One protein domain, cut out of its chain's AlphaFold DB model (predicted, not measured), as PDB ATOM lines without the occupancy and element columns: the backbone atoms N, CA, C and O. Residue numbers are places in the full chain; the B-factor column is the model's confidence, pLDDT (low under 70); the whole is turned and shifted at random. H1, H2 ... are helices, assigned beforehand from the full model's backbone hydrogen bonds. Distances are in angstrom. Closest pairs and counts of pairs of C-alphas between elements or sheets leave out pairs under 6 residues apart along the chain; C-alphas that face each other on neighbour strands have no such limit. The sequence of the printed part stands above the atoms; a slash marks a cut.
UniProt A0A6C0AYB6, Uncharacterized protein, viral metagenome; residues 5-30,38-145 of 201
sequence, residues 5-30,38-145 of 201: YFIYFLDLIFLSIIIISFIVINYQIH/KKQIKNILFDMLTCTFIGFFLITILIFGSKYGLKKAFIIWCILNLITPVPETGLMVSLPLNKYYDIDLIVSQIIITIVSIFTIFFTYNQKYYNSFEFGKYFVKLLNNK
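This is residues 5 to 30 and 38 to 145 of the 201 residues of an uncharacterized protein of viral metagenome (UniProt A0A6C0AYB6). Two long helices, H1 and H2, lie side by side and run opposite ways; two shorter ones, H3 and H4, meet as a V over them; and H5 crosses both arms of the V on the side away from the long pair. H7, with the tiny H6 beside it, packs on H3 at one end of the whole. The printed part has 134 residues with seven named helices, in the order H1 to H7, and no named strand; the class is all helix, and the helix packing is mostly crossed. It is compact, with a radius of gyration of the C-alphas of 15.6 A, and has an elongated outline of 49 by 31 by 28 A.

H2, residues 38 to 64, is the longest helix. It touches H1, residues 5 to 29, at a shallow tilt of 10 degrees, opposite ways; the closest C-alphas are those of Val 24 and Leu 45, 5.6 A apart. H3, residues 66 to 83, touches H2 at a steep tilt of 60 degrees, the closest C-alphas being those of Ile 61 and Gly 69, 4.3 A apart; H2 touches H3 with residues 56 to 63 alone. H4, residues 88 to 101, touches residues 46 to 53 of H2 alone at a steep tilt of 52 degrees, with the C-alphas of Phe 53 and Met 92 closest at 6.3 A. H1 and H4 only just touch, with 3 pairs of C-alphas within 8 A; the closest are those of Ile 18 and Glu 88, 6.6 A apart. H3 and H4 touch about perpendicular, at 79 degrees, with the C-alphas of Asn 81 and Thr 89 closest at 5.4 A. H5, residues 105 to 123, touches H3 with residues 113 to 120 alone, closest at the C-alphas of Cys 78 and Ser 116, 4.5 A apart. It touches H4 with residues 105 to 113 alone, closest at the C-alphas of Ser 94 and Ser 108, 5.1 A apart. H5 is apart from H1 and from H2. H7, residues 133 to 144, touches H3 at a steep tilt of 41 degrees, with the C-alphas of Ile 76 and Phe 134 closest at 6.7 A. H6, residues 126 to 129, touches H7, with the C-alphas of Tyr 129 and Gly 135 closest at 4.2 A. Every O i to N i+4 pair is within hydrogen-bond range in H1, H2, H5 and H7, against 12 of 14 in H3 and 8 of 10 in H4; H6 is too short for such a pair.

H2 is 39.7 A from first to last C-alpha, beginning at C-alpha 38 (8.430, 37.266, 3.882). H1 is 35.1 A long and begins at C-alpha 5 (44.777, 50.739, 7.835). H5 is 26.3 A long, H3 25.5 A, H4 19.3 A and H7 16.7 A, the last ending at C-alpha 144 (40.005, 58.285, 32.863).

The two C-alphas farthest apart are those of Lys 38 and Lys 127, at 49.4 A. Residues 31 to 37 are not printed, and C-alphas 30 and 38 are 10.6 A apart across this cut. Of the links that are printed whole, each is tight. The mean pLDDT of the printed part is 74.4; 46 residues are under 70, among them residues 5 to 30 and 38 to 49.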
ATOM      1  N   TYR A   5      45.683  51.395   8.782       47.00
ATOM      2  CA  TYR A   5      44.777  50.739   7.835       47.00
ATOM      3  C   TYR A   5      43.937  49.628   8.482       47.00
ATOM      4  O   TYR A   5      42.814  49.382   8.047       47.00
ATOM      5  N   PHE A   6      44.423  48.998   9.557       53.12
ATOM      6  CA  PHE A   6      43.673  47.981  10.297       53.12
ATOM      7  C   PHE A   6      42.490  48.580  11.068       53.12
ATOM      8  O   PHE A   6      41.427  47.967  11.106       53.12
ATOM      9  N   ILE A   7      42.654  49.776  11.646       49.12
ATOM     10  CA  ILE A   7      41.560  50.486  12.326       49.12
ATOM     11  C   ILE A   7      40.487  50.859  11.301       49.12
ATOM     12  O   ILE A   7      39.337  50.475  11.475       49.12
ATOM     13  N   TYR A   8      40.875  51.485  10.184       46.16
ATOM     14  CA  TYR A   8      39.929  51.861   9.127       46.16
ATOM     15  C   TYR A   8      39.213  50.658   8.508       46.16
ATOM     16  O   TYR A   8      38.035  50.747   8.182       46.16
ATOM     17  N   PHE A   9      39.898  49.523   8.361       57.62
ATOM     18  CA  PHE A   9      39.293  48.295   7.853       57.62
ATOM     19  C   PHE A   9      38.283  47.694   8.837       57.62
ATOM     20  O   PHE A   9      37.218  47.241   8.425       57.62
ATOM     21  N   LEU A  10      38.586  47.707  10.136       54.50
ATOM     22  CA  LEU A  10      37.683  47.183  11.159       54.50
ATOM     23  C   LEU A  10      36.486  48.115  11.378       54.50
ATOM     24  O   LEU A  10      35.368  47.626  11.508       54.50
ATOM     25  N   ASP A  11      36.700  49.431  11.306       52.50
ATOM     26  CA  ASP A  11      35.643  50.443  11.267       52.50
ATOM     27  C   ASP A  11      34.778  50.290  10.013       52.50
ATOM     28  O   ASP A  11      33.565  50.428  10.098       52.50
ATOM     29  N   LEU A  12      35.361  49.936   8.861       55.12
ATOM     30  CA  LEU A  12      34.622  49.648   7.630       55.12
ATOM     31  C   LEU A  12      33.805  48.358   7.742       55.12
ATOM     32  O   LEU A  12      32.656  48.334   7.305       55.12
ATOM     33  N   ILE A  13      34.343  47.309   8.372       61.38
ATOM     34  CA  ILE A  13      33.573  46.102   8.704       61.38
ATOM     35  C   ILE A  13      32.425  46.469   9.642       61.38
ATOM     36  O   ILE A  13      31.292  46.071   9.399       61.38
ATOM     37  N   PHE A  14      32.683  47.267  10.673       58.50
ATOM     38  CA  PHE A  14      31.663  47.688  11.624       58.50
ATOM     39  C   PHE A  14      30.583  48.543  10.954       58.50
ATOM     40  O   PHE A  14      29.404  48.239  11.066       58.50
ATOM     41  N   LEU A  15      30.974  49.532  10.153       54.09
ATOM     42  CA  LEU A  15      30.076  50.346   9.340       54.09
ATOM     43  C   LEU A  15      29.269  49.471   8.373       54.09
ATOM     44  O   LEU A  15      28.073  49.683   8.216       54.09
ATOM     45  N   SER A  16      29.889  48.455   7.767       55.09
ATOM     46  CA  SER A  16      29.185  47.503   6.908       55.09
ATOM     47  C   SER A  16      28.184  46.658   7.697       55.09
ATOM     48  O   SER A  16      27.078  46.458   7.214       55.09
ATOM     49  N   ILE A  17      28.498  46.251   8.933       58.31
ATOM     50  CA  ILE A  17      27.560  45.569   9.837       58.31
ATOM     51  C   ILE A  17      26.383  46.487  10.154       58.31
ATOM     52  O   ILE A  17      25.245  46.033  10.078       58.31
ATOM     53  N   ILE A  18      26.633  47.760  10.468       54.78
ATOM     54  CA  ILE A  18      25.591  48.754  10.760       54.78
ATOM     55  C   ILE A  18      24.706  48.964   9.532       54.78
ATOM     56  O   ILE A  18      23.489  48.867   9.634       54.78
ATOM     57  N   ILE A  19      25.301  49.192   8.359       55.09
ATOM     58  CA  ILE A  19      24.581  49.418   7.101       55.09
ATOM     59  C   ILE A  19      23.779  48.177   6.710       55.09
ATOM     60  O   ILE A  19      22.600  48.293   6.393       55.09
ATOM     61  N   ILE A  20      24.379  46.986   6.767       57.72
ATOM     62  CA  ILE A  20      23.693  45.727   6.461       57.72
ATOM     63  C   ILE A  20      22.571  45.502   7.469       57.72
ATOM     64  O   ILE A  20      21.462  45.204   7.048       57.72
ATOM     65  N   SER A  21      22.803  45.713   8.767       53.00
ATOM     66  CA  SER A  21      21.764  45.604   9.800       53.00
ATOM     67  C   SER A  21      20.638  46.607   9.553       53.00
ATOM     68  O   SER A  21      19.476  46.235   9.595       53.00
ATOM     69  N   PHE A  22      20.947  47.852   9.198       54.09
ATOM     70  CA  PHE A  22      19.954  48.880   8.895       54.09
ATOM     71  C   PHE A  22      19.155  48.568   7.621       54.09
ATOM     72  O   PHE A  22      17.938  48.741   7.608       54.09
ATOM     73  N   ILE A  23      19.803  48.062   6.566       56.75
ATOM     74  CA  ILE A  23      19.144  47.592   5.337       56.75
ATOM     75  C   ILE A  23      18.255  46.389   5.657       56.75
ATOM     76  O   ILE A  23      17.101  46.363   5.247       56.75
ATOM     77  N   VAL A  24      18.761  45.423   6.423       53.31
ATOM     78  CA  VAL A  24      18.017  44.254   6.909       53.31
ATOM     79  C   VAL A  24      16.759  44.695   7.654       53.31
ATOM     80  O   VAL A  24      15.672  44.202   7.369       53.31
ATOM     81  N   ILE A  25      16.900  45.638   8.578       52.59
ATOM     82  CA  ILE A  25      15.821  46.145   9.420       52.59
ATOM     83  C   ILE A  25      14.789  46.891   8.565       52.59
ATOM     84  O   ILE A  25      13.629  46.486   8.543       52.59
ATOM     85  N   ASN A  26      15.200  47.883   7.769       51.56
ATOM     86  CA  ASN A  26      14.287  48.627   6.890       51.56
ATOM     87  C   ASN A  26      13.590  47.735   5.860       51.56
ATOM     88  O   ASN A  26      12.407  47.915   5.575       51.56
ATOM     89  N   TYR A  27      14.300  46.750   5.309       57.69
ATOM     90  CA  TYR A  27      13.723  45.830   4.340       57.69
ATOM     91  C   TYR A  27      12.749  44.845   5.001       57.69
ATOM     92  O   TYR A  27      11.731  44.518   4.406       57.69
ATOM     93  N   GLN A  28      12.990  44.406   6.244       51.00
ATOM     94  CA  GLN A  28      12.001  43.634   7.015       51.00
ATOM     95  C   GLN A  28      10.744  44.445   7.335       51.00
ATOM     96  O   GLN A  28       9.644  43.892   7.336       51.00
ATOM     97  N   ILE A  29      10.925  45.736   7.602       49.69
ATOM     98  CA  ILE A  29       9.891  46.688   7.999       49.69
ATOM     99  C   ILE A  29       8.957  47.056   6.834       49.69
ATOM    100  O   ILE A  29       7.740  47.077   7.005       49.69
ATOM    101  N   HIS A  30       9.496  47.303   5.636       52.47
ATOM    102  CA  HIS A  30       8.726  47.804   4.487       52.47
ATOM    103  C   HIS A  30       8.162  46.726   3.545       52.47
ATOM    104  O   HIS A  30       7.623  47.054   2.485       52.47
ATOM    105  N   LYS A  38       8.054  36.595   2.610       57.69
ATOM    106  CA  LYS A  38       8.430  37.266   3.882       57.69
ATOM    107  C   LYS A  38       9.345  36.413   4.785       57.69
ATOM    108  O   LYS A  38      10.327  36.910   5.333       57.69
ATOM    109  N   LYS A  39       9.090  35.099   4.881       61.03
ATOM    110  CA  LYS A  39       9.908  34.149   5.666       61.03
ATOM    111  C   LYS A  39      11.294  33.889   5.057       61.03
ATOM    112  O   LYS A  39      12.268  33.783   5.799       61.03
ATOM    113  N   GLN A  40      11.393  33.801   3.729       61.75
ATOM    114  CA  GLN A  40      12.674  33.611   3.035       61.75
ATOM    115  C   GLN A  40      13.566  34.842   3.170       61.75
ATOM    116  O   GLN A  40      14.738  34.708   3.503       61.75
ATOM    117  N   ILE A  41      13.001  36.037   3.001       57.03
ATOM    118  CA  ILE A  41      13.739  37.292   3.152       57.03
ATOM    119  C   ILE A  41      14.265  37.427   4.586       57.03
ATOM    120  O   ILE A  41      15.450  37.678   4.782       57.03
ATOM    121  N   LYS A  42      13.437  37.151   5.604       58.44
ATOM    122  CA  LYS A  42      13.877  37.139   7.011       58.44
ATOM    123  C   LYS A  42      15.070  36.203   7.251       58.44
ATOM    124  O   LYS A  42      15.970  36.546   8.013       58.44
ATOM    125  N   ASN A  43      15.092  35.039   6.601       65.44
ATOM    126  CA  ASN A  43      16.210  34.100   6.698       65.44
ATOM    127  C   ASN A  43      17.474  34.620   6.008       65.44
ATOM    128  O   ASN A  43      18.517  34.626   6.641       65.44
ATOM    129  N   ILE A  44      17.372  35.146   4.786       62.31
ATOM    130  CA  ILE A  44      18.521  35.704   4.048       62.31
ATOM    131  C   ILE A  44      19.202  36.821   4.849       62.31
ATOM    132  O   ILE A  44      20.423  36.888   4.957       62.31
ATOM    133  N   LEU A  45      18.396  37.693   5.444       59.44
ATOM    134  CA  LEU A  45      18.877  38.810   6.243       59.44
ATOM    135  C   LEU A  45      19.567  38.345   7.541       59.44
ATOM    136  O   LEU A  45      20.590  38.896   7.944       59.44
ATOM    137  N   PHE A  46      19.043  37.289   8.163       65.56
ATOM    138  CA  PHE A  46      19.672  36.617   9.299       65.56
ATOM    139  C   PHE A  46      21.007  35.954   8.921       65.56
ATOM    140  O   PHE A  46      21.989  36.047   9.665       65.56
ATOM    141  N   ASP A  47      21.054  35.311   7.756       69.50
ATOM    142  CA  ASP A  47      22.242  34.632   7.247       69.50
ATOM    143  C   ASP A  47      23.353  35.642   6.933       69.50
ATOM    144  O   ASP A  47      24.512  35.387   7.254       69.50
ATOM    145  N   MET A  48      23.013  36.829   6.414       67.12
ATOM    146  CA  MET A  48      23.974  37.923   6.216       67.12
ATOM    147  C   MET A  48      24.600  38.400   7.532       67.12
ATOM    148  O   MET A  48      25.822  38.551   7.620       67.12
ATOM    149  N   LEU A  49      23.794  38.586   8.580       67.31
ATOM    150  CA  LEU A  49      24.281  39.049   9.884       67.31
ATOM    151  C   LEU A  49      25.181  37.990  10.546       67.31
ATOM    152  O   LEU A  49      26.271  38.300  11.032       67.31
ATOM    153  N   THR A  50      24.784  36.719  10.446       70.81
ATOM    154  CA  THR A  50      25.576  35.570  10.909       70.81
ATOM    155  C   THR A  50      26.889  35.429  10.131       70.81
ATOM    156  O   THR A  50      27.946  35.256  10.737       70.81
ATOM    157  N   CYS A  51      26.860  35.561   8.800       72.50
ATOM    158  CA  CYS A  51      28.063  35.532   7.964       72.50
ATOM    159  C   CYS A  51      29.031  36.652   8.337       72.50
ATOM    160  O   CYS A  51      30.235  36.420   8.402       72.50
ATOM    161  N   THR A  52      28.518  37.846   8.633       69.81
ATOM    162  CA  THR A  52      29.368  38.977   9.020       69.81
ATOM    163  C   THR A  52      30.015  38.752  10.389       69.81
ATOM    164  O   THR A  52      31.201  39.029  10.566       69.81
ATOM    165  N   PHE A  53      29.284  38.158  11.338       72.69
ATOM    166  CA  PHE A  53      29.835  37.760  12.636       72.69
ATOM    167  C   PHE A  53      30.936  36.703  12.499       72.69
ATOM    168  O   PHE A  53      32.030  36.870  13.032       72.69
ATOM    169  N   ILE A  54      30.688  35.642  11.728       77.75
ATOM    170  CA  ILE A  54      31.690  34.600  11.464       77.75
ATOM    171  C   ILE A  54      32.901  35.198  10.735       77.75
ATOM    172  O   ILE A  54      34.043  34.911  11.098       77.75
ATOM    173  N   GLY A  55      32.667  36.078   9.758       75.44
ATOM    174  CA  GLY A  55      33.705  36.801   9.026       75.44
ATOM    175  C   GLY A  55      34.624  37.602   9.948       75.44
ATOM    176  O   GLY A  55      35.842  37.506   9.816       75.44
ATOM    177  N   PHE A  56      34.069  38.309  10.939       72.88
ATOM    178  CA  PHE A  56      34.857  39.021  11.950       72.88
ATOM    179  C   PHE A  56      35.822  38.084  12.699       72.88
ATOM    180  O   PHE A  56      37.017  38.382  12.815       72.88
ATOM    181  N   PHE A  57      35.351  36.919  13.156       74.69
ATOM    182  CA  PHE A  57      36.212  35.939  13.826       74.69
ATOM    183  C   PHE A  57      37.264  35.347  12.883       74.69
ATOM    184  O   PHE A  57      38.433  35.265  13.261       74.69
ATOM    185  N   LEU A  58      36.887  34.985  11.652       78.44
ATOM    186  CA  LEU A  58      37.800  34.422  10.653       78.44
ATOM    187  C   LEU A  58      38.920  35.396  10.280       78.44
ATOM    188  O   LEU A  58      40.089  35.021  10.294       78.44
ATOM    189  N   ILE A  59      38.590  36.661  10.020       71.62
ATOM    190  CA  ILE A  59      39.572  37.708   9.716       71.62
ATOM    191  C   ILE A  59      40.528  37.900  10.896       71.62
ATOM    192  O   ILE A  59      41.745  37.961  10.720       71.62
ATOM    193  N   THR A  60      40.000  37.931  12.120       66.50
ATOM    194  CA  THR A  60      40.832  38.103  13.316       66.50
ATOM    195  C   THR A  60      41.764  36.902  13.539       66.50
ATOM    196  O   THR A  60      42.916  37.074  13.941       66.50
ATOM    197  N   ILE A  61      41.308  35.684  13.226       76.19
ATOM    198  CA  ILE A  61      42.133  34.468  13.223       76.19
ATOM    199  C   ILE A  61      43.234  34.538  12.163       76.19
ATOM    200  O   ILE A  61      44.379  34.211  12.470       76.19
ATOM    201  N   LEU A  62      42.912  34.970  10.941       73.69
ATOM    202  CA  LEU A  62      43.879  35.079   9.846       73.69
ATOM    203  C   LEU A  62      45.004  36.067  10.180       73.69
ATOM    204  O   LEU A  62      46.163  35.805   9.875       73.69
ATOM    205  N   ILE A  63      44.677  37.170  10.856       67.38
ATOM    206  CA  ILE A  63      45.636  38.239  11.167       67.38
ATOM    207  C   ILE A  63      46.496  37.916  12.398       67.38
ATOM    208  O   ILE A  63      47.679  38.252  12.431       67.38
ATOM    209  N   PHE A  64      45.932  37.274  13.427       65.88
ATOM    210  CA  PHE A  64      46.623  37.049  14.709       65.88
ATOM    211  C   PHE A  64      46.981  35.579  14.990       65.88
ATOM    212  O   PHE A  64      47.494  35.267  16.069       65.88
ATOM    213  N   GLY A  65      46.728  34.677  14.037       68.38
ATOM    214  CA  GLY A  65      46.898  33.229  14.178       68.38
ATOM    215  C   GLY A  65      45.774  32.570  14.988       68.38
ATOM    216  O   GLY A  65      45.140  33.196  15.833       68.38
ATOM    217  N   SER A  66      45.526  31.274  14.782       62.06
ATOM    218  CA  SER A  66      44.370  30.562  15.366       62.06
ATOM    219  C   SER A  66      44.322  30.561  16.898       62.06
ATOM    220  O   SER A  66      43.266  30.798  17.485       62.06
ATOM    221  N   LYS A  67      45.465  30.353  17.566       61.25
ATOM    222  CA  LYS A  67      45.539  30.212  19.032       61.25
ATOM    223  C   LYS A  67      45.320  31.528  19.788       61.25
ATOM    224  O   LYS A  67      44.698  31.533  20.847       61.25
ATOM    225  N   TYR A  68      45.823  32.641  19.256       70.50
ATOM    226  CA  TYR A  68      45.722  33.960  19.896       70.50
ATOM    227  C   TYR A  68      44.608  34.822  19.294       70.50
ATOM    228  O   TYR A  68      44.031  35.649  19.999       70.50
ATOM    229  N   GLY A  69      44.256  34.591  18.029       72.44
ATOM    230  CA  GLY A  69      43.232  35.322  17.291       72.44
ATOM    231  C   GLY A  69      41.828  35.102  17.831       72.44
ATOM    232  O   GLY A  69      41.130  36.086  18.026       72.44
ATOM    233  N   LEU A  70      41.437  33.873  18.187       77.62
ATOM    234  CA  LEU A  70      40.118  33.611  18.787       77.62
ATOM    235  C   LEU A  70      39.939  34.324  20.131       77.62
ATOM    236  O   LEU A  70      38.962  35.043  20.337       77.62
ATOM    237  N   LYS A  71      40.916  34.172  21.035       82.31
ATOM    238  CA  LYS A  71      40.898  34.843  22.342       82.31
ATOM    239  C   LYS A  71      40.848  36.362  22.176       82.31
ATOM    240  O   LYS A  71      40.098  37.039  22.872       82.31
ATOM    241  N   LYS A  72      41.652  36.902  21.259       81.00
ATOM    242  CA  LYS A  72      41.708  38.338  20.990       81.00
ATOM    243  C   LYS A  72      40.424  38.855  20.338       81.00
ATOM    244  O   LYS A  72      39.938  39.890  20.772       81.00
ATOM    245  N   ALA A  73      39.850  38.132  19.377       82.69
ATOM    246  CA  ALA A  73      38.572  38.453  18.742       82.69
ATOM    247  C   ALA A  73      37.446  38.519  19.769       82.69
ATOM    248  O   ALA A  73      36.706  39.495  19.808       82.69
ATOM    249  N   PHE A  74      37.375  37.518  20.650       87.25
ATOM    250  CA  PHE A  74      36.369  37.471  21.701       87.25
ATOM    251  C   PHE A  74      36.514  38.642  22.681       87.25
ATOM    252  O   PHE A  74      35.534  39.311  22.990       87.25
ATOM    253  N   ILE A  75      37.743  38.961  23.106       89.62
ATOM    254  CA  ILE A  75      38.001  40.128  23.963       89.62
ATOM    255  C   ILE A  75      37.632  41.434  23.251       89.62
ATOM    256  O   ILE A  75      37.018  42.295  23.871       89.62
ATOM    257  N   ILE A  76      37.977  41.593  21.969       86.12
ATOM    258  CA  ILE A  76      37.612  42.783  21.186       86.12
ATOM    259  C   ILE A  76      36.092  42.905  21.079       86.12
ATOM    260  O   ILE A  76      35.567  43.986  21.317       86.12
ATOM    261  N   TRP A  77      35.382  41.816  20.789       86.88
ATOM    262  CA  TRP A  77      33.921  41.814  20.737       86.88
ATOM    263  C   TRP A  77      33.303  42.221  22.085       86.88
ATOM    264  O   TRP A  77      32.450  43.105  22.114       86.88
ATOM    265  N   CYS A  78      33.803  41.681  23.204       90.75
ATOM    266  CA  CYS A  78      33.380  42.098  24.545       90.75
ATOM    267  C   CYS A  78      33.677  43.578  24.822       90.75
ATOM    268  O   CYS A  78      32.852  44.260  25.420       90.75
ATOM    269  N   ILE A  79      34.839  44.094  24.397       89.94
ATOM    270  CA  ILE A  79      35.169  45.522  24.518       89.94
ATOM    271  C   ILE A  79      34.152  46.350  23.736       89.94
ATOM    272  O   ILE A  79      33.571  47.267  24.308       89.94
ATOM    273  N   LEU A  80      33.924  46.020  22.462       85.31
ATOM    274  CA  LEU A  80      33.017  46.753  21.582       85.31
ATOM    275  C   LEU A  80      31.607  46.792  22.166       85.31
ATOM    276  O   LEU A  80      31.077  47.881  22.346       85.31
ATOM    277  N   ASN A  81      31.075  45.650  22.606       87.00
ATOM    278  CA  ASN A  81      29.767  45.572  23.259       87.00
ATOM    279  C   ASN A  81      29.635  46.469  24.508       87.00
ATOM    280  O   ASN A  81      28.530  46.855  24.875       87.00
ATOM    281  N   LEU A  82      30.743  46.823  25.164       89.25
ATOM    282  CA  LEU A  82      30.729  47.720  26.319       89.25
ATOM    283  C   LEU A  82      30.943  49.189  25.960       89.25
ATOM    284  O   LEU A  82      30.472  50.040  26.706       89.25
ATOM    285  N   ILE A  83      31.663  49.515  24.882       85.31
ATOM    286  CA  ILE A  83      32.075  50.899  24.577       85.31
ATOM    287  C   ILE A  83      31.282  51.562  23.453       85.31
ATOM    288  O   ILE A  83      31.340  52.788  23.336       85.31
ATOM    289  N   THR A  84      30.561  50.797  22.632       81.12
ATOM    290  CA  THR A  84      29.740  51.343  21.545       81.12
ATOM    291  C   THR A  84      28.336  51.675  22.058       81.12
ATOM    292  O   THR A  84      27.686  50.796  22.617       81.12
ATOM    293  N   PRO A  85      27.828  52.910  21.889       74.38
ATOM    294  CA  PRO A  85      26.490  53.315  22.342       74.38
ATOM    295  C   PRO A  85      25.375  52.846  21.386       74.38
ATOM    296  O   PRO A  85      24.389  53.547  21.154       74.38
ATOM    297  N   VAL A  86      25.557  51.686  20.760       74.19
ATOM    298  CA  VAL A  86      24.675  51.173  19.715       74.19
ATOM    299  C   VAL A  86      24.666  49.637  19.792       74.19
ATOM    300  O   VAL A  86      25.719  49.038  20.044       74.19
ATOM    301  N   PRO A  87      23.495  48.983  19.661       70.06
ATOM    302  CA  PRO A  87      23.361  47.565  19.987       70.06
ATOM    303  C   PRO A  87      23.879  46.566  18.949       70.06
ATOM    304  O   PRO A  87      23.682  45.369  19.157       70.06
ATOM    305  N   GLU A  88      24.521  46.971  17.846       68.69
ATOM    306  CA  GLU A  88      24.803  46.035  16.744       68.69
ATOM    307  C   GLU A  88      25.688  44.859  17.158       68.69
ATOM    308  O   GLU A  88      25.436  43.729  16.749       68.69
ATOM    309  N   THR A  89      26.679  45.089  18.018       70.50
ATOM    310  CA  THR A  89      27.566  44.025  18.529       70.50
ATOM    311  C   THR A  89      26.821  42.976  19.338       70.50
ATOM    312  O   THR A  89      27.133  41.786  19.243       70.50
ATOM    313  N   GLY A  90      25.822  43.411  20.101       73.50
ATOM    314  CA  GLY A  90      24.915  42.551  20.840       73.50
ATOM    315  C   GLY A  90      23.921  41.827  19.933       73.50
ATOM    316  O   GLY A  90      23.687  40.630  20.112       73.50
ATOM    317  N   LEU A  91      23.412  42.511  18.899       73.88
ATOM    318  CA  LEU A  91      22.502  41.950  17.889       73.88
ATOM    319  C   LEU A  91      23.092  40.747  17.148       73.88
ATOM    320  O   LEU A  91      22.347  39.836  16.788       73.88
ATOM    321  N   MET A  92      24.418  40.682  17.002       75.44
ATOM    322  CA  MET A  92      25.107  39.532  16.401       75.44
ATOM    323  C   MET A  92      24.837  38.205  17.124       75.44
ATOM    324  O   MET A  92      24.881  37.153  16.493       75.44
ATOM    325  N   VAL A  93      24.534  38.246  18.425       79.00
ATOM    326  CA  VAL A  93      24.228  37.057  19.233       79.00
ATOM    327  C   VAL A  93      22.763  37.037  19.669       79.00
ATOM    328  O   VAL A  93      22.138  35.975  19.655       79.00
ATOM    329  N   SER A  94      22.174  38.188  20.001       79.06
ATOM    330  CA  SER A  94      20.789  38.245  20.475       79.06
ATOM    331  C   SER A  94      19.768  37.889  19.394       79.06
ATOM    332  O   SER A  94      18.789  37.216  19.705       79.06
ATOM    333  N   LEU A  95      20.007  38.226  18.120       73.00
ATOM    334  CA  LEU A  95      19.113  37.827  17.024       73.00
ATOM    335  C   LEU A  95      19.071  36.299  16.820       73.00
ATOM    336  O   LEU A  95      17.969  35.755  16.720       73.00
ATOM    337  N   PRO A  96      20.208  35.567  16.781       71.69
ATOM    338  CA  PRO A  96      20.203  34.102  16.801       71.69
ATOM    339  C   PRO A  96      19.471  33.499  17.994       71.69
ATOM    340  O   PRO A  96      18.674  32.577  17.813       71.69
ATOM    341  N   LEU A  97      19.706  34.027  19.197       76.12
ATOM    342  CA  LEU A  97      19.044  33.547  20.407       76.12
ATOM    343  C   LEU A  97      17.529  33.750  20.338       76.12
ATOM    344  O   LEU A  97      16.772  32.829  20.641       76.12
ATOM    345  N   ASN A  98      17.084  34.904  19.847       77.25
ATOM    346  CA  ASN A  98      15.672  35.170  19.620       77.25
ATOM    347  C   ASN A  98      15.069  34.242  18.559       77.25
ATOM    348  O   ASN A  98      13.993  33.697  18.752       77.25
ATOM    349  N   LYS A  99      15.768  33.995  17.448       71.50
ATOM    350  CA  LYS A  99      15.238  33.155  16.365       71.50
ATOM    351  C   LYS A  99      15.120  31.678  16.749       71.50
ATOM    352  O   LYS A  99      14.124  31.049  16.403       71.50
ATOM    353  N   TYR A 100      16.156  31.111  17.366       77.75
ATOM    354  CA  TYR A 100      16.240  29.666  17.609       77.75
ATOM    355  C   TYR A 100      15.666  29.240  18.958       77.75
ATOM    356  O   TYR A 100      15.223  28.102  19.086       77.75
ATOM    357  N   TYR A 101      15.668  30.140  19.941       79.38
ATOM    358  CA  TYR A 101      15.271  29.835  21.316       79.38
ATOM    359  C   TYR A 101      14.154  30.749  21.838       79.38
ATOM    360  O   TYR A 101      13.794  30.634  23.005       79.38
ATOM    361  N   ASP A 102      13.619  31.651  21.001       74.81
ATOM    362  CA  ASP A 102      12.572  32.628  21.354       74.81
ATOM    363  C   ASP A 102      12.921  33.491  22.583       74.81
ATOM    364  O   ASP A 102      12.062  33.960  23.326       74.81
ATOM    365  N   ILE A 103      14.221  33.706  22.813       79.88
ATOM    366  CA  ILE A 103      14.710  34.543  23.910       79.88
ATOM    367  C   ILE A 103      14.532  36.009  23.518       79.88
ATOM    368  O   ILE A 103      14.952  36.437  22.443       79.88
ATOM    369  N   ASP A 104      13.937  36.804  24.401       81.75
ATOM    370  CA  ASP A 104      13.768  38.242  24.195       81.75
ATOM    371  C   ASP A 104      15.117  38.951  23.926       81.75
ATOM    372  O   ASP A 104      16.156  38.607  24.507       81.75
ATOM    373  N   LEU A 105      15.121  39.934  23.017       81.19
ATOM    374  CA  LEU A 105      16.349  40.630  22.610       81.19
ATOM    375  C   LEU A 105      16.978  41.421  23.762       81.19
ATOM    376  O   LEU A 105      18.205  41.473  23.868       81.19
ATOM    377  N   ILE A 106      16.159  41.989  24.651       85.12
ATOM    378  CA  ILE A 106      16.625  42.723  25.830       85.12
ATOM    379  C   ILE A 106      17.257  41.738  26.810       85.12
ATOM    380  O   ILE A 106      18.369  41.972  27.279       85.12
ATOM    381  N   VAL A 107      16.598  40.604  27.071       85.81
ATOM    382  CA  VAL A 107      17.139  39.546  27.944       85.81
ATOM    383  C   VAL A 107      18.474  39.028  27.409       85.81
ATOM    384  O   VAL A 107      19.450  38.929  28.155       85.81
ATOM    385  N   SER A 108      18.549  38.768  26.106       89.06
ATOM    386  CA  SER A 108      19.788  38.358  25.444       89.06
ATOM    387  C   SER A 108      20.892  39.403  25.619       89.06
ATOM    388  O   SER A 108      22.023  39.048  25.947       89.06
ATOM    389  N   GLN A 109      20.573  40.694  25.481       88.56
ATOM    390  CA  GLN A 109      21.547  41.763  25.692       88.56
ATOM    391  C   GLN A 109      22.036  41.850  27.136       88.56
ATOM    392  O   GLN A 109      23.222  42.105  27.358       88.56
ATOM    393  N   ILE A 110      21.162  41.625  28.124       90.12
ATOM    394  CA  ILE A 110      21.562  41.564  29.537       90.12
ATOM    395  C   ILE A 110      22.618  40.472  29.714       90.12
ATOM    396  O   ILE A 110      23.691  40.742  30.255       90.12
ATOM    397  N   ILE A 111      22.358  39.272  29.192       90.25
ATOM    398  CA  ILE A 111      23.291  38.141  29.267       90.25
ATOM    399  C   ILE A 111      24.614  38.488  28.575       90.25
ATOM    400  O   ILE A 111      25.676  38.336  29.175       90.25
ATOM    401  N   ILE A 112      24.567  39.008  27.344       91.69
ATOM    402  CA  ILE A 112      25.759  39.382  26.562       91.69
ATOM    403  C   ILE A 112      26.587  40.455  27.280       91.69
ATOM    404  O   ILE A 112      27.815  40.361  27.344       91.69
ATOM    405  N   THR A 113      25.932  41.458  27.867       92.06
ATOM    406  CA  THR A 113      26.589  42.530  28.626       92.06
ATOM    407  C   THR A 113      27.260  41.978  29.878       92.06
ATOM    408  O   THR A 113      28.431  42.269  30.117       92.06
ATOM    409  N   ILE A 114      26.572  41.120  30.638       93.38
ATOM    410  CA  ILE A 114      27.133  40.448  31.817       93.38
ATOM    411  C   ILE A 114      28.350  39.602  31.420       93.38
ATOM    412  O   ILE A 114      29.418  39.750  32.014       93.38
ATOM    413  N   VAL A 115      28.227  38.771  30.379       93.56
ATOM    414  CA  VAL A 115      29.331  37.953  29.849       93.56
ATOM    415  C   VAL A 115      30.506  38.828  29.422       93.56
ATOM    416  O   VAL A 115      31.654  38.495  29.722       93.56
ATOM    417  N   SER A 116      30.240  39.962  28.774       93.62
ATOM    418  CA  SER A 116      31.277  40.912  28.366       93.62
ATOM    419  C   SER A 116      32.009  41.477  29.581       93.62
ATOM    420  O   SER A 116      33.236  41.409  29.634       93.62
ATOM    421  N   ILE A 117      31.280  41.955  30.596       93.75
ATOM    422  CA  ILE A 117      31.864  42.490  31.836       93.75
ATOM    423  C   ILE A 117      32.722  41.431  32.533       93.75
ATOM    424  O   ILE A 117      33.880  41.703  32.849       93.75
ATOM    425  N   PHE A 118      32.199  40.217  32.732       94.50
ATOM    426  CA  PHE A 118      32.945  39.131  33.375       94.50
ATOM    427  C   PHE A 118      34.184  38.735  32.577       94.50
ATOM    428  O   PHE A 118      35.260  38.569  33.151       94.50
ATOM    429  N   THR A 119      34.063  38.629  31.255       93.56
ATOM    430  CA  THR A 119      35.196  38.314  30.381       93.56
ATOM    431  C   THR A 119      36.298  39.347  30.546       93.56
ATOM    432  O   THR A 119      37.454  38.980  30.754       93.56
ATOM    433  N   ILE A 120      35.956  40.637  30.496       93.50
ATOM    434  CA  ILE A 120      36.927  41.705  30.715       93.50
ATOM    435  C   ILE A 120      37.527  41.600  32.114       93.50
ATOM    436  O   ILE A 120      38.745  41.623  32.233       93.50
ATOM    437  N   PHE A 121      36.711  41.423  33.153       92.56
ATOM    438  CA  PHE A 121      37.180  41.330  34.534       92.56
ATOM    439  C   PHE A 121      38.216  40.212  34.731       92.56
ATOM    440  O   PHE A 121      39.282  40.459  35.289       92.56
ATOM    441  N   PHE A 122      37.956  39.006  34.217       92.62
ATOM    442  CA  PHE A 122      38.866  37.864  34.364       92.62
ATOM    443  C   PHE A 122      40.091  37.914  33.451       92.62
ATOM    444  O   PHE A 122      41.130  37.340  33.777       92.62
ATOM    445  N   THR A 123      39.986  38.552  32.285       91.25
ATOM    446  CA  THR A 123      41.082  38.590  31.305       91.25
ATOM    447  C   THR A 123      41.906  39.872  31.364       91.25
ATOM    448  O   THR A 123      42.925  39.959  30.669       91.25
ATOM    449  N   TYR A 124      41.509  40.847  32.190       90.38
ATOM    450  CA  TYR A 124      42.148  42.153  32.252       90.38
ATOM    451  C   TYR A 124      43.625  42.043  32.625       90.38
ATOM    452  O   TYR A 124      44.014  41.657  33.725       90.38
ATOM    453  N   ASN A 125      44.468  42.449  31.682       90.88
ATOM    454  CA  ASN A 125      45.891  42.629  31.891       90.88
ATOM    455  C   ASN A 125      46.325  43.831  31.058       90.88
ATOM    456  O   ASN A 125      46.303  43.780  29.828       90.88
ATOM    457  N   GLN A 126      46.731  44.911  31.720       87.31
ATOM    458  CA  GLN A 126      47.033  46.175  31.055       87.31
ATOM    459  C   GLN A 126      48.126  46.039  29.983       87.31
ATOM    460  O   GLN A 126      48.004  46.639  28.918       87.31
ATOM    461  N   LYS A 127      49.155  45.204  30.204       87.25
ATOM    462  CA  LYS A 127      50.197  44.940  29.194       87.25
ATOM    463  C   LYS A 127      49.617  44.237  27.966       87.25
ATOM    464  O   LYS A 127      49.941  44.604  26.842       87.25
ATOM    465  N   TYR A 128      48.736  43.258  28.178       87.06
ATOM    466  CA  TYR A 128      48.068  42.547  27.088       87.06
ATOM    467  C   TYR A 128      47.107  43.458  26.314       87.06
ATOM    468  O   TYR A 128      47.158  43.495  25.089       87.06
ATOM    469  N   TYR A 129      46.272  44.240  27.000       87.31
ATOM    470  CA  TYR A 129      45.312  45.144  26.358       87.31
ATOM    471  C   TYR A 129      46.022  46.268  25.598       87.31
ATOM    472  O   TYR A 129      45.637  46.597  24.482       87.31
ATOM    473  N   ASN A 130      47.139  46.773  26.121       85.94
ATOM    474  CA  ASN A 130      47.954  47.755  25.413       85.94
ATOM    475  C   ASN A 130      48.692  47.190  24.183       85.94
ATOM    476  O   ASN A 130      49.306  47.959  23.447       85.94
ATOM    477  N   SER A 131      48.640  45.879  23.920       82.50
ATOM    478  CA  SER A 131      49.256  45.285  22.722       82.50
ATOM    479  C   SER A 131      48.436  45.487  21.438       82.50
ATOM    480  O   SER A 131      48.925  45.189  20.348       82.50
ATOM    481  N   PHE A 132      47.201  45.991  21.537       80.25
ATOM    482  CA  PHE A 132      46.326  46.247  20.390       80.25
ATOM    483  C   PHE A 132      45.466  47.498  20.583       80.25
ATOM    484  O   PHE A 132      45.188  47.907  21.704       80.25
ATOM    485  N   GLU A 133      45.034  48.102  19.478       78.44
ATOM    486  CA  GLU A 133      44.432  49.444  19.462       78.44
ATOM    487  C   GLU A 133      43.144  49.556  20.290       78.44
ATOM    488  O   GLU A 133      43.069  50.393  21.189       78.44
ATOM    489  N   PHE A 134      42.178  48.650  20.105       79.50
ATOM    490  CA  PHE A 134      40.953  48.633  20.920       79.50
ATOM    491  C   PHE A 134      41.225  48.439  22.412       79.50
ATOM    492  O   PHE A 134      40.544  49.024  23.248       79.50
ATOM    493  N   GLY A 135      42.238  47.647  22.761       85.44
ATOM    494  CA  GLY A 135      42.618  47.419  24.148       85.44
ATOM    495  C   GLY A 135      43.279  48.651  24.763       85.44
ATOM    496  O   GLY A 135      42.922  49.014  25.881       85.44
ATOM    497  N   LYS A 136      44.150  49.357  24.026       85.12
ATOM    498  CA  LYS A 136      44.706  50.659  24.443       85.12
ATOM    499  C   LYS A 136      43.598  51.685  24.672       85.12
ATOM    500  O   LYS A 136      43.579  52.355  25.706       85.12
ATOM    501  N   TYR A 137      42.663  51.788  23.725       84.62
ATOM    502  CA  TYR A 137      41.519  52.691  23.835       84.62
ATOM    503  C   TYR A 137      40.653  52.347  25.054       84.62
ATOM    504  O   TYR A 137      40.346  53.216  25.870       84.62
ATOM    505  N   PHE A 138      40.354  51.064  25.250       89.12
ATOM    506  CA  PHE A 138      39.596  50.584  26.399       89.12
ATOM    507  C   PHE A 138      40.298  50.856  27.740       89.12
ATOM    508  O   PHE A 138      39.661  51.321  28.682       89.12
ATOM    509  N   VAL A 139      41.616  50.651  27.829       90.12
ATOM    510  CA  VAL A 139      42.414  50.996  29.023       90.12
ATOM    511  C   VAL A 139      42.347  52.500  29.313       90.12
ATOM    512  O   VAL A 139      42.179  52.893  30.469       90.12
ATOM    513  N   LYS A 140      42.413  53.358  28.282       87.12
ATOM    514  CA  LYS A 140      42.245  54.815  28.437       87.12
ATOM    515  C   LYS A 140      40.866  55.161  29.015       87.12
ATOM    516  O   LYS A 140      40.781  55.988  29.926       87.12
ATOM    517  N   LEU A 141      39.804  54.511  28.532       86.88
ATOM    518  CA  LEU A 141      38.445  54.691  29.052       86.88
ATOM    519  C   LEU A 141      38.308  54.224  30.505       86.88
ATOM    520  O   LEU A 141      37.767  54.960  31.330       86.88
ATOM    521  N   LEU A 142      38.838  53.044  30.841       87.94
ATOM    522  CA  LEU A 142      38.791  52.498  32.201       87.94
ATOM    523  C   LEU A 142      39.491  53.388  33.230       87.94
ATOM    524  O   LEU A 142      39.017  53.503  34.362       87.94
ATOM    525  N   ASN A 143      40.608  54.009  32.855       85.81
ATOM    526  CA  ASN A 143      41.376  54.843  33.775       85.81
ATOM    527  C   ASN A 143      40.757  56.232  33.947       85.81
ATOM    528  O   ASN A 143      40.667  56.720  35.069       85.81
ATOM    529  N   ASN A 144      40.292  56.849  32.856       81.56
ATOM    530  CA  ASN A 144      40.005  58.285  32.863       81.56
ATOM    531  C   ASN A 144      38.520  58.633  32.689       81.56
ATOM    532  O   ASN A 144      38.122  59.756  32.995       81.56
ATOM    533  N   LYS A 145      37.693  57.729  32.145       81.69
ATOM    534  CA  LYS A 145      36.333  58.052  31.675       81.69
ATOM    535  C   LYS A 145      35.372  56.857  31.787       81.69
ATOM    536  O   LYS A 145      34.624  56.572  30.857       81.69
TER     537      LYS A 145